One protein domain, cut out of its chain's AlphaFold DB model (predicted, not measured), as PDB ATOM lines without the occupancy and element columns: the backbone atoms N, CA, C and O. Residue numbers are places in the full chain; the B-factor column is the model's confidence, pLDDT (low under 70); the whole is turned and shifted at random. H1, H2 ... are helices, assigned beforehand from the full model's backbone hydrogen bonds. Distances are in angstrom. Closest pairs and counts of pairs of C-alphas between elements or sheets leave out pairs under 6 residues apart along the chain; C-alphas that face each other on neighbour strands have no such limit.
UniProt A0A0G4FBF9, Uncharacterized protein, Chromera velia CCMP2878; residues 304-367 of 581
ATOM      1  N   GLY A 304      -7.032 -14.293 -43.112       64.44
ATOM      2  CA  GLY A 304      -7.137 -13.121 -42.232       64.44
ATOM      3  C   GLY A 304      -8.355 -13.147 -41.296       64.44
ATOM      4  O   GLY A 304      -8.286 -12.658 -40.172       64.44
ATOM      5  N   SER A 305      -9.457 -13.794 -41.698       69.62
ATOM      6  CA  SER A 305     -10.619 -14.015 -40.820       69.62
ATOM      7  C   SER A 305     -10.288 -14.914 -39.618       69.62
ATOM      8  O   SER A 305     -10.710 -14.627 -38.495       69.62
ATOM      9  N   LEU A 306      -9.492 -15.972 -39.823       72.00
ATOM     10  CA  LEU A 306      -9.057 -16.864 -38.747       72.00
ATOM     11  C   LEU A 306      -8.104 -16.144 -37.784       72.00
ATOM     12  O   LEU A 306      -8.232 -16.293 -36.571       72.00
ATOM     13  N   GLU A 307      -7.175 -15.347 -38.310       75.44
ATOM     14  CA  GLU A 307      -6.213 -14.600 -37.496       75.44
ATOM     15  C   GLU A 307      -6.873 -13.470 -36.711       75.44
ATOM     16  O   GLU A 307      -6.688 -13.410 -35.498       75.44
ATOM     17  N   ARG A 308      -7.754 -12.670 -37.329       76.44
ATOM     18  CA  ARG A 308      -8.545 -11.652 -36.611       76.44
ATOM     19  C   ARG A 308      -9.403 -12.287 -35.506       76.44
ATOM     20  O   ARG A 308      -9.514 -11.725 -34.419       76.44
ATOM     21  N   ARG A 309      -9.931 -13.505 -35.720       76.75
ATOM     22  CA  ARG A 309     -10.661 -14.278 -34.694       76.75
ATOM     23  C   ARG A 309      -9.751 -14.797 -33.566       76.75
ATOM     24  O   ARG A 309     -10.162 -14.758 -32.406       76.75
ATOM     25  N   LYS A 310      -8.524 -15.246 -33.872       79.00
ATOM     26  CA  LYS A 310      -7.500 -15.611 -32.866       79.00
ATOM     27  C   LYS A 310      -7.057 -14.389 -32.050       79.00
ATOM     28  O   LYS A 310      -6.967 -14.482 -30.830       79.00
ATOM     29  N   MET A 311      -6.802 -13.261 -32.713       76.31
ATOM     30  CA  MET A 311      -6.367 -12.004 -32.101       76.31
ATOM     31  C   MET A 311      -7.443 -11.441 -31.171       76.31
ATOM     32  O   MET A 311      -7.135 -11.168 -30.014       76.31
ATOM     33  N   LYS A 312      -8.712 -11.395 -31.613       77.44
ATOM     34  CA  LYS A 312      -9.818 -10.970 -30.746       77.44
ATOM     35  C   LYS A 312      -9.939 -11.871 -29.514       77.44
ATOM     36  O   LYS A 312      -9.930 -11.352 -28.407       77.44
ATOM     37  N   ARG A 313      -9.920 -13.211 -29.672       75.25
ATOM     38  CA  ARG A 313      -9.893 -14.132 -28.513       75.25
ATOM     39  C   ARG A 313      -8.721 -13.833 -27.565       75.25
ATOM     40  O   ARG A 313      -8.943 -13.819 -26.362       75.25
ATOM     41  N   ARG A 314      -7.508 -13.560 -28.068       76.38
ATOM     42  CA  ARG A 314      -6.345 -13.182 -27.232       76.38
ATOM     43  C   ARG A 314      -6.565 -11.872 -26.464       76.38
ATOM     44  O   ARG A 314      -6.235 -11.828 -25.285       76.38
ATOM     45  N   GLN A 315      -7.148 -10.844 -27.082       76.25
ATOM     46  CA  GLN A 315      -7.496  -9.596 -26.386       76.25
ATOM     47  C   GLN A 315      -8.540  -9.840 -25.283       76.25
ATOM     48  O   GLN A 315      -8.365  -9.367 -24.162       76.25
ATOM     49  N   THR A 316      -9.567 -10.652 -25.551       72.62
ATOM     50  CA  THR A 316     -10.572 -11.031 -24.545       72.62
ATOM     51  C   THR A 316      -9.968 -11.825 -23.379       72.62
ATOM     52  O   THR A 316     -10.312 -11.563 -22.232       72.62
ATOM     53  N   VAL A 317      -9.014 -12.735 -23.637       69.44
ATOM     54  CA  VAL A 317      -8.268 -13.473 -22.591       69.44
ATOM     55  C   VAL A 317      -7.572 -12.506 -21.623       69.44
ATOM     56  O   VAL A 317      -7.666 -12.683 -20.408       69.44
ATOM     57  N   VAL A 318      -6.904 -11.477 -22.162       75.56
ATOM     58  CA  VAL A 318      -6.188 -10.455 -21.378       75.56
ATOM     59  C   VAL A 318      -7.161  -9.600 -20.563       75.56
ATOM     60  O   VAL A 318      -6.956  -9.449 -19.360       75.56
ATOM     61  N   LEU A 319      -8.245  -9.109 -21.177       69.88
ATOM     62  CA  LEU A 319      -9.295  -8.341 -20.488       69.88
ATOM     63  C   LEU A 319      -9.920  -9.126 -19.326       69.88
ATOM     64  O   LEU A 319     -10.063  -8.599 -18.227       69.88
ATOM     65  N   MET A 320     -10.228 -10.408 -19.538       69.81
ATOM     66  CA  MET A 320     -10.785 -11.287 -18.506       69.81
ATOM     67  C   MET A 320      -9.758 -11.767 -17.467       69.81
ATOM     68  O   MET A 320     -10.126 -12.556 -16.595       69.81
ATOM     69  N   GLN A 321      -8.478 -11.374 -17.563       76.88
ATOM     70  CA  GLN A 321      -7.357 -11.902 -16.766       76.88
ATOM     71  C   GLN A 321      -7.326 -13.443 -16.679       76.88
ATOM     72  O   GLN A 321      -6.973 -14.014 -15.642       76.88
ATOM     73  N   MET A 322      -7.773 -14.137 -17.728       74.75
ATOM     74  CA  MET A 322      -7.745 -15.600 -17.781       74.75
ATOM     75  C   MET A 322      -6.387 -16.058 -18.303       74.75
ATOM     76  O   MET A 322      -5.782 -15.405 -19.152       74.75
ATOM     77  N   GLN A 323      -5.893 -17.202 -17.833       75.94
ATOM     78  CA  GLN A 323      -4.725 -17.807 -18.469       75.94
ATOM     79  C   GLN A 323      -5.135 -18.399 -19.824       75.94
ATOM     80  O   GLN A 323      -6.242 -18.913 -19.978       75.94
ATOM     81  N   PHE A 324      -4.249 -18.339 -20.822       63.12
ATOM     82  CA  PHE A 324      -4.542 -18.807 -22.185       63.12
ATOM     83  C   PHE A 324      -5.034 -20.269 -22.218       63.12
ATOM     84  O   PHE A 324      -5.947 -20.609 -22.970       63.12
ATOM     85  N   GLU A 325      -4.495 -21.110 -21.335       68.56
ATOM     86  CA  GLU A 325      -4.880 -22.513 -21.146       68.56
ATOM     87  C   GLU A 325      -6.339 -22.678 -20.671       68.56
ATOM     88  O   GLU A 325      -7.038 -23.593 -21.111       68.56
ATOM     89  N   GLU A 326      -6.860 -21.750 -19.860       65.25
ATOM     90  CA  GLU A 326      -8.266 -21.749 -19.427       65.25
ATOM     91  C   GLU A 326      -9.255 -21.417 -20.555       65.25
ATOM     92  O   GLU A 326     -10.443 -21.706 -20.427       65.25
ATOM     93  N   VAL A 327      -8.782 -20.781 -21.632       63.69
ATOM     94  CA  VAL A 327      -9.592 -20.435 -22.811       63.69
ATOM     95  C   VAL A 327      -9.455 -21.503 -23.898       63.69
ATOM     96  O   VAL A 327     -10.429 -21.817 -24.576       63.69
ATOM     97  N   VAL A 328      -8.287 -22.142 -24.022       65.31
ATOM     98  CA  VAL A 328      -8.119 -23.338 -24.869       65.31
ATOM     99  C   VAL A 328      -8.917 -24.531 -24.319       65.31
ATOM    100  O   VAL A 328      -9.473 -25.298 -25.101       65.31
ATOM    101  N   SER A 329      -9.042 -24.662 -22.994       67.25
ATOM    102  CA  SER A 329      -9.865 -25.698 -22.345       67.25
ATOM    103  C   SER A 329     -11.378 -25.423 -22.355       67.25
ATOM    104  O   SER A 329     -12.151 -26.272 -21.915       67.25
ATOM    105  N   CYS A 330     -11.827 -24.283 -22.891       61.22
ATOM    106  CA  CYS A 330     -13.243 -23.958 -23.092       61.22
ATOM    107  C   CYS A 330     -13.540 -23.695 -24.585       61.22
ATOM    108  O   CYS A 330     -13.820 -22.557 -24.966       61.22
ATOM    109  N   PRO A 331     -13.486 -24.727 -25.456       64.56
ATOM    110  CA  PRO A 331     -13.779 -24.572 -26.883       64.56
ATOM    111  C   PRO A 331     -15.215 -24.091 -27.140       64.56
ATOM    112  O   PRO A 331     -15.433 -23.352 -28.105       64.56
ATOM    113  N   ASP A 332     -16.135 -24.479 -26.251       70.38
ATOM    114  CA  ASP A 332     -17.583 -24.272 -26.336       70.38
ATOM    115  C   ASP A 332     -18.030 -22.843 -25.984       70.38
ATOM    116  O   ASP A 332     -19.154 -22.482 -26.307       70.38
ATOM    117  N   LEU A 333     -17.167 -22.027 -25.354       72.25
ATOM    118  CA  LEU A 333     -17.458 -20.609 -25.104       72.25
ATOM    119  C   LEU A 333     -17.517 -19.854 -26.435       72.25
ATOM    120  O   LEU A 333     -16.503 -19.708 -27.141       72.25
ATOM    121  N   GLU A 334     -18.688 -19.330 -26.774       79.50
ATOM    122  CA  GLU A 334     -18.832 -18.485 -27.945       79.50
ATOM    123  C   GLU A 334     -18.114 -17.143 -27.750       79.50
ATOM    124  O   GLU A 334     -17.788 -16.691 -26.651       79.50
ATOM    125  N   LEU A 335     -17.768 -16.505 -28.869       75.81
ATOM    126  CA  LEU A 335     -16.912 -15.318 -28.840       75.81
ATOM    127  C   LEU A 335     -17.619 -14.084 -28.276       75.81
ATOM    128  O   LEU A 335     -16.932 -13.207 -27.768       75.81
ATOM    129  N   TRP A 336     -18.953 -14.043 -28.353       75.25
ATOM    130  CA  TRP A 336     -19.770 -13.007 -27.727       75.25
ATOM    131  C   TRP A 336     -19.918 -13.249 -26.218       75.25
ATOM    132  O   TRP A 336     -19.789 -12.296 -25.464       75.25
ATOM    133  N   GLU A 337     -20.048 -14.500 -25.758       78.81
ATOM    134  CA  GLU A 337     -20.100 -14.825 -24.320       78.81
ATOM    135  C   GLU A 337     -18.826 -14.368 -23.598       78.81
ATOM    136  O   GLU A 337     -18.896 -13.733 -22.550       78.81
ATOM    137  N   MET A 338     -17.643 -14.626 -24.174       81.06
ATOM    138  CA  MET A 338     -16.395 -14.112 -23.593       81.06
ATOM    139  C   MET A 338     -16.299 -12.579 -23.659       81.06
ATOM    140  O   MET A 338     -15.636 -11.975 -22.825       81.06
ATOM    141  N   GLU A 339     -16.922 -11.942 -24.650       79.38
ATOM    142  CA  GLU A 339     -16.904 -10.485 -24.819       79.38
ATOM    143  C   GLU A 339     -17.838  -9.790 -23.813       79.38
ATOM    144  O   GLU A 339     -17.425  -8.828 -23.172       79.38
ATOM    145  N   GLU A 340     -19.029 -10.336 -23.562       79.19
ATOM    146  CA  GLU A 340     -19.928  -9.893 -22.486       79.19
ATOM    147  C   GLU A 340     -19.311 -10.138 -21.098       79.19
ATOM    148  O   GLU A 340     -19.279  -9.231 -20.263       79.19
ATOM    149  N   LEU A 341     -18.712 -11.314 -20.866       78.56
ATOM    150  CA  LEU A 341     -17.995 -11.615 -19.618       78.56
ATOM    151  C   LEU A 341     -16.722 -10.764 -19.423       78.56
ATOM    152  O   LEU A 341     -16.264 -10.627 -18.291       78.56
ATOM    153  N   ALA A 342     -16.151 -10.180 -20.482       79.69
ATOM    154  CA  ALA A 342     -15.061  -9.205 -20.382       79.69
ATOM    155  C   ALA A 342     -15.559  -7.786 -20.051       79.69
ATOM    156  O   ALA A 342     -14.835  -7.017 -19.420       79.69
ATOM    157  N   LEU A 343     -16.788  -7.443 -20.449       85.06
ATOM    158  CA  LEU A 343     -17.432  -6.159 -20.151       85.06
ATOM    159  C   LEU A 343     -18.074  -6.119 -18.749       85.06
ATOM    160  O   LEU A 343     -18.304  -5.035 -18.215       85.06
ATOM    161  N   SER A 344     -18.339  -7.282 -18.143       90.94
ATOM    162  CA  SER A 344     -19.021  -7.424 -16.849       90.94
ATOM    163  C   SER A 344     -18.154  -8.173 -15.818       90.94
ATOM    164  O   SER A 344     -18.251  -9.399 -15.687       90.94
ATOM    165  N   PRO A 345     -17.308  -7.472 -15.029       83.19
ATOM    166  CA  PRO A 345     -16.406  -8.104 -14.060       83.19
ATOM    167  C   PRO A 345     -17.115  -9.006 -13.040       83.19
ATOM    168  O   PRO A 345     -16.625 -10.096 -12.742       83.19
ATOM    169  N   ALA A 346     -18.296  -8.602 -12.560       84.50
ATOM    170  CA  ALA A 346     -19.093  -9.382 -11.613       84.50
ATOM    171  C   ALA A 346     -19.620 -10.698 -12.219       84.50
ATOM    172  O   ALA A 346     -19.696 -11.723 -11.539       84.50
ATOM    173  N   GLU A 347     -19.954 -10.704 -13.512       86.06
ATOM    174  CA  GLU A 347     -20.376 -11.922 -14.206       86.06
ATOM    175  C   GLU A 347     -19.178 -12.791 -14.594       86.06
ATOM    176  O   GLU A 347     -19.273 -14.014 -14.503       86.06
ATOM    177  N   SER A 348     -18.016 -12.187 -14.870       81.69
ATOM    178  CA  SER A 348     -16.737 -12.897 -14.997       81.69
ATOM    179  C   SER A 348     -16.396 -13.696 -13.726       81.69
ATOM    180  O   SER A 348     -16.034 -14.873 -13.803       81.69
ATOM    181  N   GLU A 349     -16.586 -13.106 -12.540       84.50
ATOM    182  CA  GLU A 349     -16.307 -13.740 -11.247       84.50
ATOM    183  C   GLU A 349     -17.334 -14.830 -10.918       84.50
ATOM    184  O   GLU A 349     -16.977 -15.934 -10.491       84.50
ATOM    185  N   LYS A 350     -18.614 -14.570 -11.208       90.69
ATOM    186  CA  LYS A 350     -19.703 -15.552 -11.121       90.69
ATOM    187  C   LYS A 350     -19.454 -16.752 -12.042       90.69
ATOM    188  O   LYS A 350     -19.624 -17.891 -11.608       90.69
ATOM    189  N   TYR A 351     -18.997 -16.525 -13.275       85.94
ATOM    190  CA  TYR A 351     -18.659 -17.572 -14.241       85.94
ATOM    191  C   TYR A 351     -17.428 -18.383 -13.806       85.94
ATOM    192  O   TYR A 351     -17.480 -19.614 -13.770       85.94
ATOM    193  N   ARG A 352     -16.347 -17.714 -13.376       84.94
ATOM    194  CA  ARG A 352     -15.166 -18.355 -12.760       84.94
ATOM    195  C   ARG A 352     -15.578 -19.260 -11.594       84.94
ATOM    196  O   ARG A 352     -15.221 -20.438 -11.575       84.94
ATOM    197  N   SER A 353     -16.405 -18.745 -10.685       87.94
ATOM    198  CA  SER A 353     -16.931 -19.480  -9.526       87.94
ATOM    199  C   SER A 353     -17.781 -20.691  -9.929       87.94
ATOM    200  O   SER A 353     -17.639 -21.770  -9.351       87.94
ATOM    201  N   GLN A 354     -18.628 -20.559 -10.957       91.06
ATOM    202  CA  GLN A 354     -19.398 -21.681 -11.503       91.06
ATOM    203  C   GLN A 354     -18.504 -22.751 -12.142       91.06
ATOM    204  O   GLN A 354     -18.742 -23.935 -11.900       91.06
ATOM    205  N   ARG A 355     -17.451 -22.382 -12.891       83.56
ATOM    206  CA  ARG A 355     -16.488 -23.360 -13.433       83.56
ATOM    207  C   ARG A 355     -15.771 -24.125 -12.323       83.56
ATOM    208  O   ARG A 355     -15.724 -25.350 -12.388       83.56
ATOM    209  N   VAL A 356     -15.267 -23.440 -11.291       84.12
ATOM    210  CA  VAL A 356     -14.602 -24.089 -10.143       84.12
ATOM    211  C   VAL A 356     -15.561 -25.043  -9.425       84.12
ATOM    212  O   VAL A 356     -15.199 -26.188  -9.148       84.12
ATOM    213  N   LYS A 357     -16.816 -24.625  -9.203       93.75
ATOM    214  CA  LYS A 357     -17.854 -25.490  -8.625       93.75
ATOM    215  C   LYS A 357     -18.118 -26.724  -9.497       93.75
ATOM    216  O   LYS A 357     -18.083 -27.832  -8.971       93.75
ATOM    217  N   LYS A 358     -18.316 -26.552 -10.810       91.56
ATOM    218  CA  LYS A 358     -18.577 -27.645 -11.765       91.56
ATOM    219  C   LYS A 358     -17.390 -28.606 -11.891       91.56
ATOM    220  O   LYS A 358     -17.592 -29.811 -11.980       91.56
ATOM    221  N   ALA A 359     -16.156 -28.103 -11.844       85.50
ATOM    222  CA  ALA A 359     -14.951 -28.931 -11.832       85.50
ATOM    223  C   ALA A 359     -14.852 -29.775 -10.548       85.50
ATOM    224  O   ALA A 359     -14.591 -30.975 -10.623       85.50
ATOM    225  N   HIS A 360     -15.130 -29.184  -9.379       93.88
ATOM    226  CA  HIS A 360     -15.158 -29.928  -8.116       93.88
ATOM    227  C   HIS A 360     -16.323 -30.935  -8.060       93.88
ATOM    228  O   HIS A 360     -16.170 -32.028  -7.514       93.88
ATOM    229  N   GLU A 361     -17.477 -30.597  -8.635       95.00
ATOM    230  CA  GLU A 361     -18.635 -31.486  -8.762       95.00
ATOM    231  C   GLU A 361     -18.324 -32.695  -9.654       95.00
ATOM    232  O   GLU A 361     -18.549 -33.826  -9.231       95.00
ATOM    233  N   LEU A 362     -17.684 -32.479 -10.807       93.00
ATOM    234  CA  LEU A 362     -17.250 -33.532 -11.731       93.00
ATOM    235  C   LEU A 362     -16.120 -34.408 -11.149       93.00
ATOM    236  O   LEU A 362     -16.071 -35.609 -11.409       93.00
ATOM    237  N   ASP A 363     -15.231 -33.856 -10.318       92.94
ATOM    238  CA  ASP A 363     -14.263 -34.656  -9.551       92.94
ATOM    239  C   ASP A 363     -14.944 -35.489  -8.447       92.94
ATOM    240  O   ASP A 363     -14.640 -36.669  -8.273       92.94
ATOM    241  N   ARG A 364     -15.937 -34.927  -7.740       96.00
ATOM    242  CA  ARG A 364     -16.766 -35.687  -6.784       96.00
ATOM    243  C   ARG A 364     -17.574 -36.781  -7.474       96.00
ATOM    244  O   ARG A 364     -17.739 -37.847  -6.890       96.00
ATOM    245  N   GLU A 365     -18.064 -36.538  -8.685       95.56
ATOM    246  CA  GLU A 365     -18.755 -37.531  -9.505       95.56
ATOM    247  C   GLU A 365     -17.806 -38.666  -9.902       95.56
ATOM    248  O   GLU A 365     -18.098 -39.815  -9.587       95.56
ATOM    249  N   LYS A 366     -16.615 -38.357 -10.437       92.81
ATOM    250  CA  LYS A 366     -15.564 -39.351 -10.746       92.81
ATOM    251  C   LYS A 366     -15.146 -40.209  -9.548       92.81
ATOM    252  O   LYS A 366     -14.819 -41.377  -9.728       92.81
ATOM    253  N   ARG A 367     -15.148 -39.648  -8.331       92.88
ATOM    254  CA  ARG A 367     -14.875 -40.387  -7.080       92.88
ATOM    255  C   ARG A 367     -16.075 -41.191  -6.559       92.88
ATOM    256  O   ARG A 367     -15.886 -42.047  -5.701       92.88
TER     257      ARG A 367
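What this domain is: This is residues 304 to 367 of the 581 residues of an uncharacterized protein of Chromera velia CCMP2878 (UniProt A0A0G4FBF9). The model is an open V of helices: H1 makes one leg and the longer H4 the other, with H3 at the corner, beside the end of H1. The short H2 and the loop after it lie toward the opening between the legs, and the far part of H4, residues 353 to 367, sticks out. The printed part has 64 residues with four named helices, H1, H2, H3 and H4 along the chain, and no named strand; the class is all helix. It is only just loose, close to compact, with a radius of gyration of the C-alphas of 13.2 A, and elongated, spanning 45 by 24 by 17 A.

How they stand to each other: Start with H1, residues 304 to 319, and look from its residues 314 to 317 to H2, residues 324 to 328: they only just touch, only at the corner by their tight link, with 3 pairs of C-alphas within 8 A, the closest those of Val 317 and Phe 324, 6.5 A apart. A short link leads on to H3, residues 335 to 343, which is apart from H2. H1 touches H3 with residues 313 to 319 alone, the closest C-alphas being those of Leu 319 and Ala 342, 5.8 A apart; they run the same way at a shallow tilt of 30 degrees. After a tight link comes H4, residues 345 to 367, whose residues 347 to 348 alone touch H3, only just and only at the corner, with 3 pairs of C-alphas within 8 A; the closest C-alphas are those of Leu 341 and Ser 348, 5.0 A apart. H3 and H4 run opposite ways at a steep tilt of 59 degrees. H4 is apart from H1 and H2. In H1, H2, H3 and H4 every O i to N i+4 pair is within hydrogen-bond range.

Where its parts are: Find C-alpha 304 at (-7.137, -13.121, -42.232); from there H1 runs 22.4 A to C-alpha 319. H2 and H3 measure 6.4 A and 12.6 A from first to last C-alpha. H4 begins at C-alpha 345, (-16.406, -8.104, -14.060), and runs 33.1 A to C-alpha 367 at (-14.875, -40.387, -7.080).

The domain as a whole: The C-alphas of Gly 304 and Arg 367, the two farthest apart, are 45.2 A from each other. The printed part has no cut and no long link. The mean pLDDT of the printed part is 79.3, with values under 70 at residues 304 to 305, 317, 319 to 320 and 324 to 331.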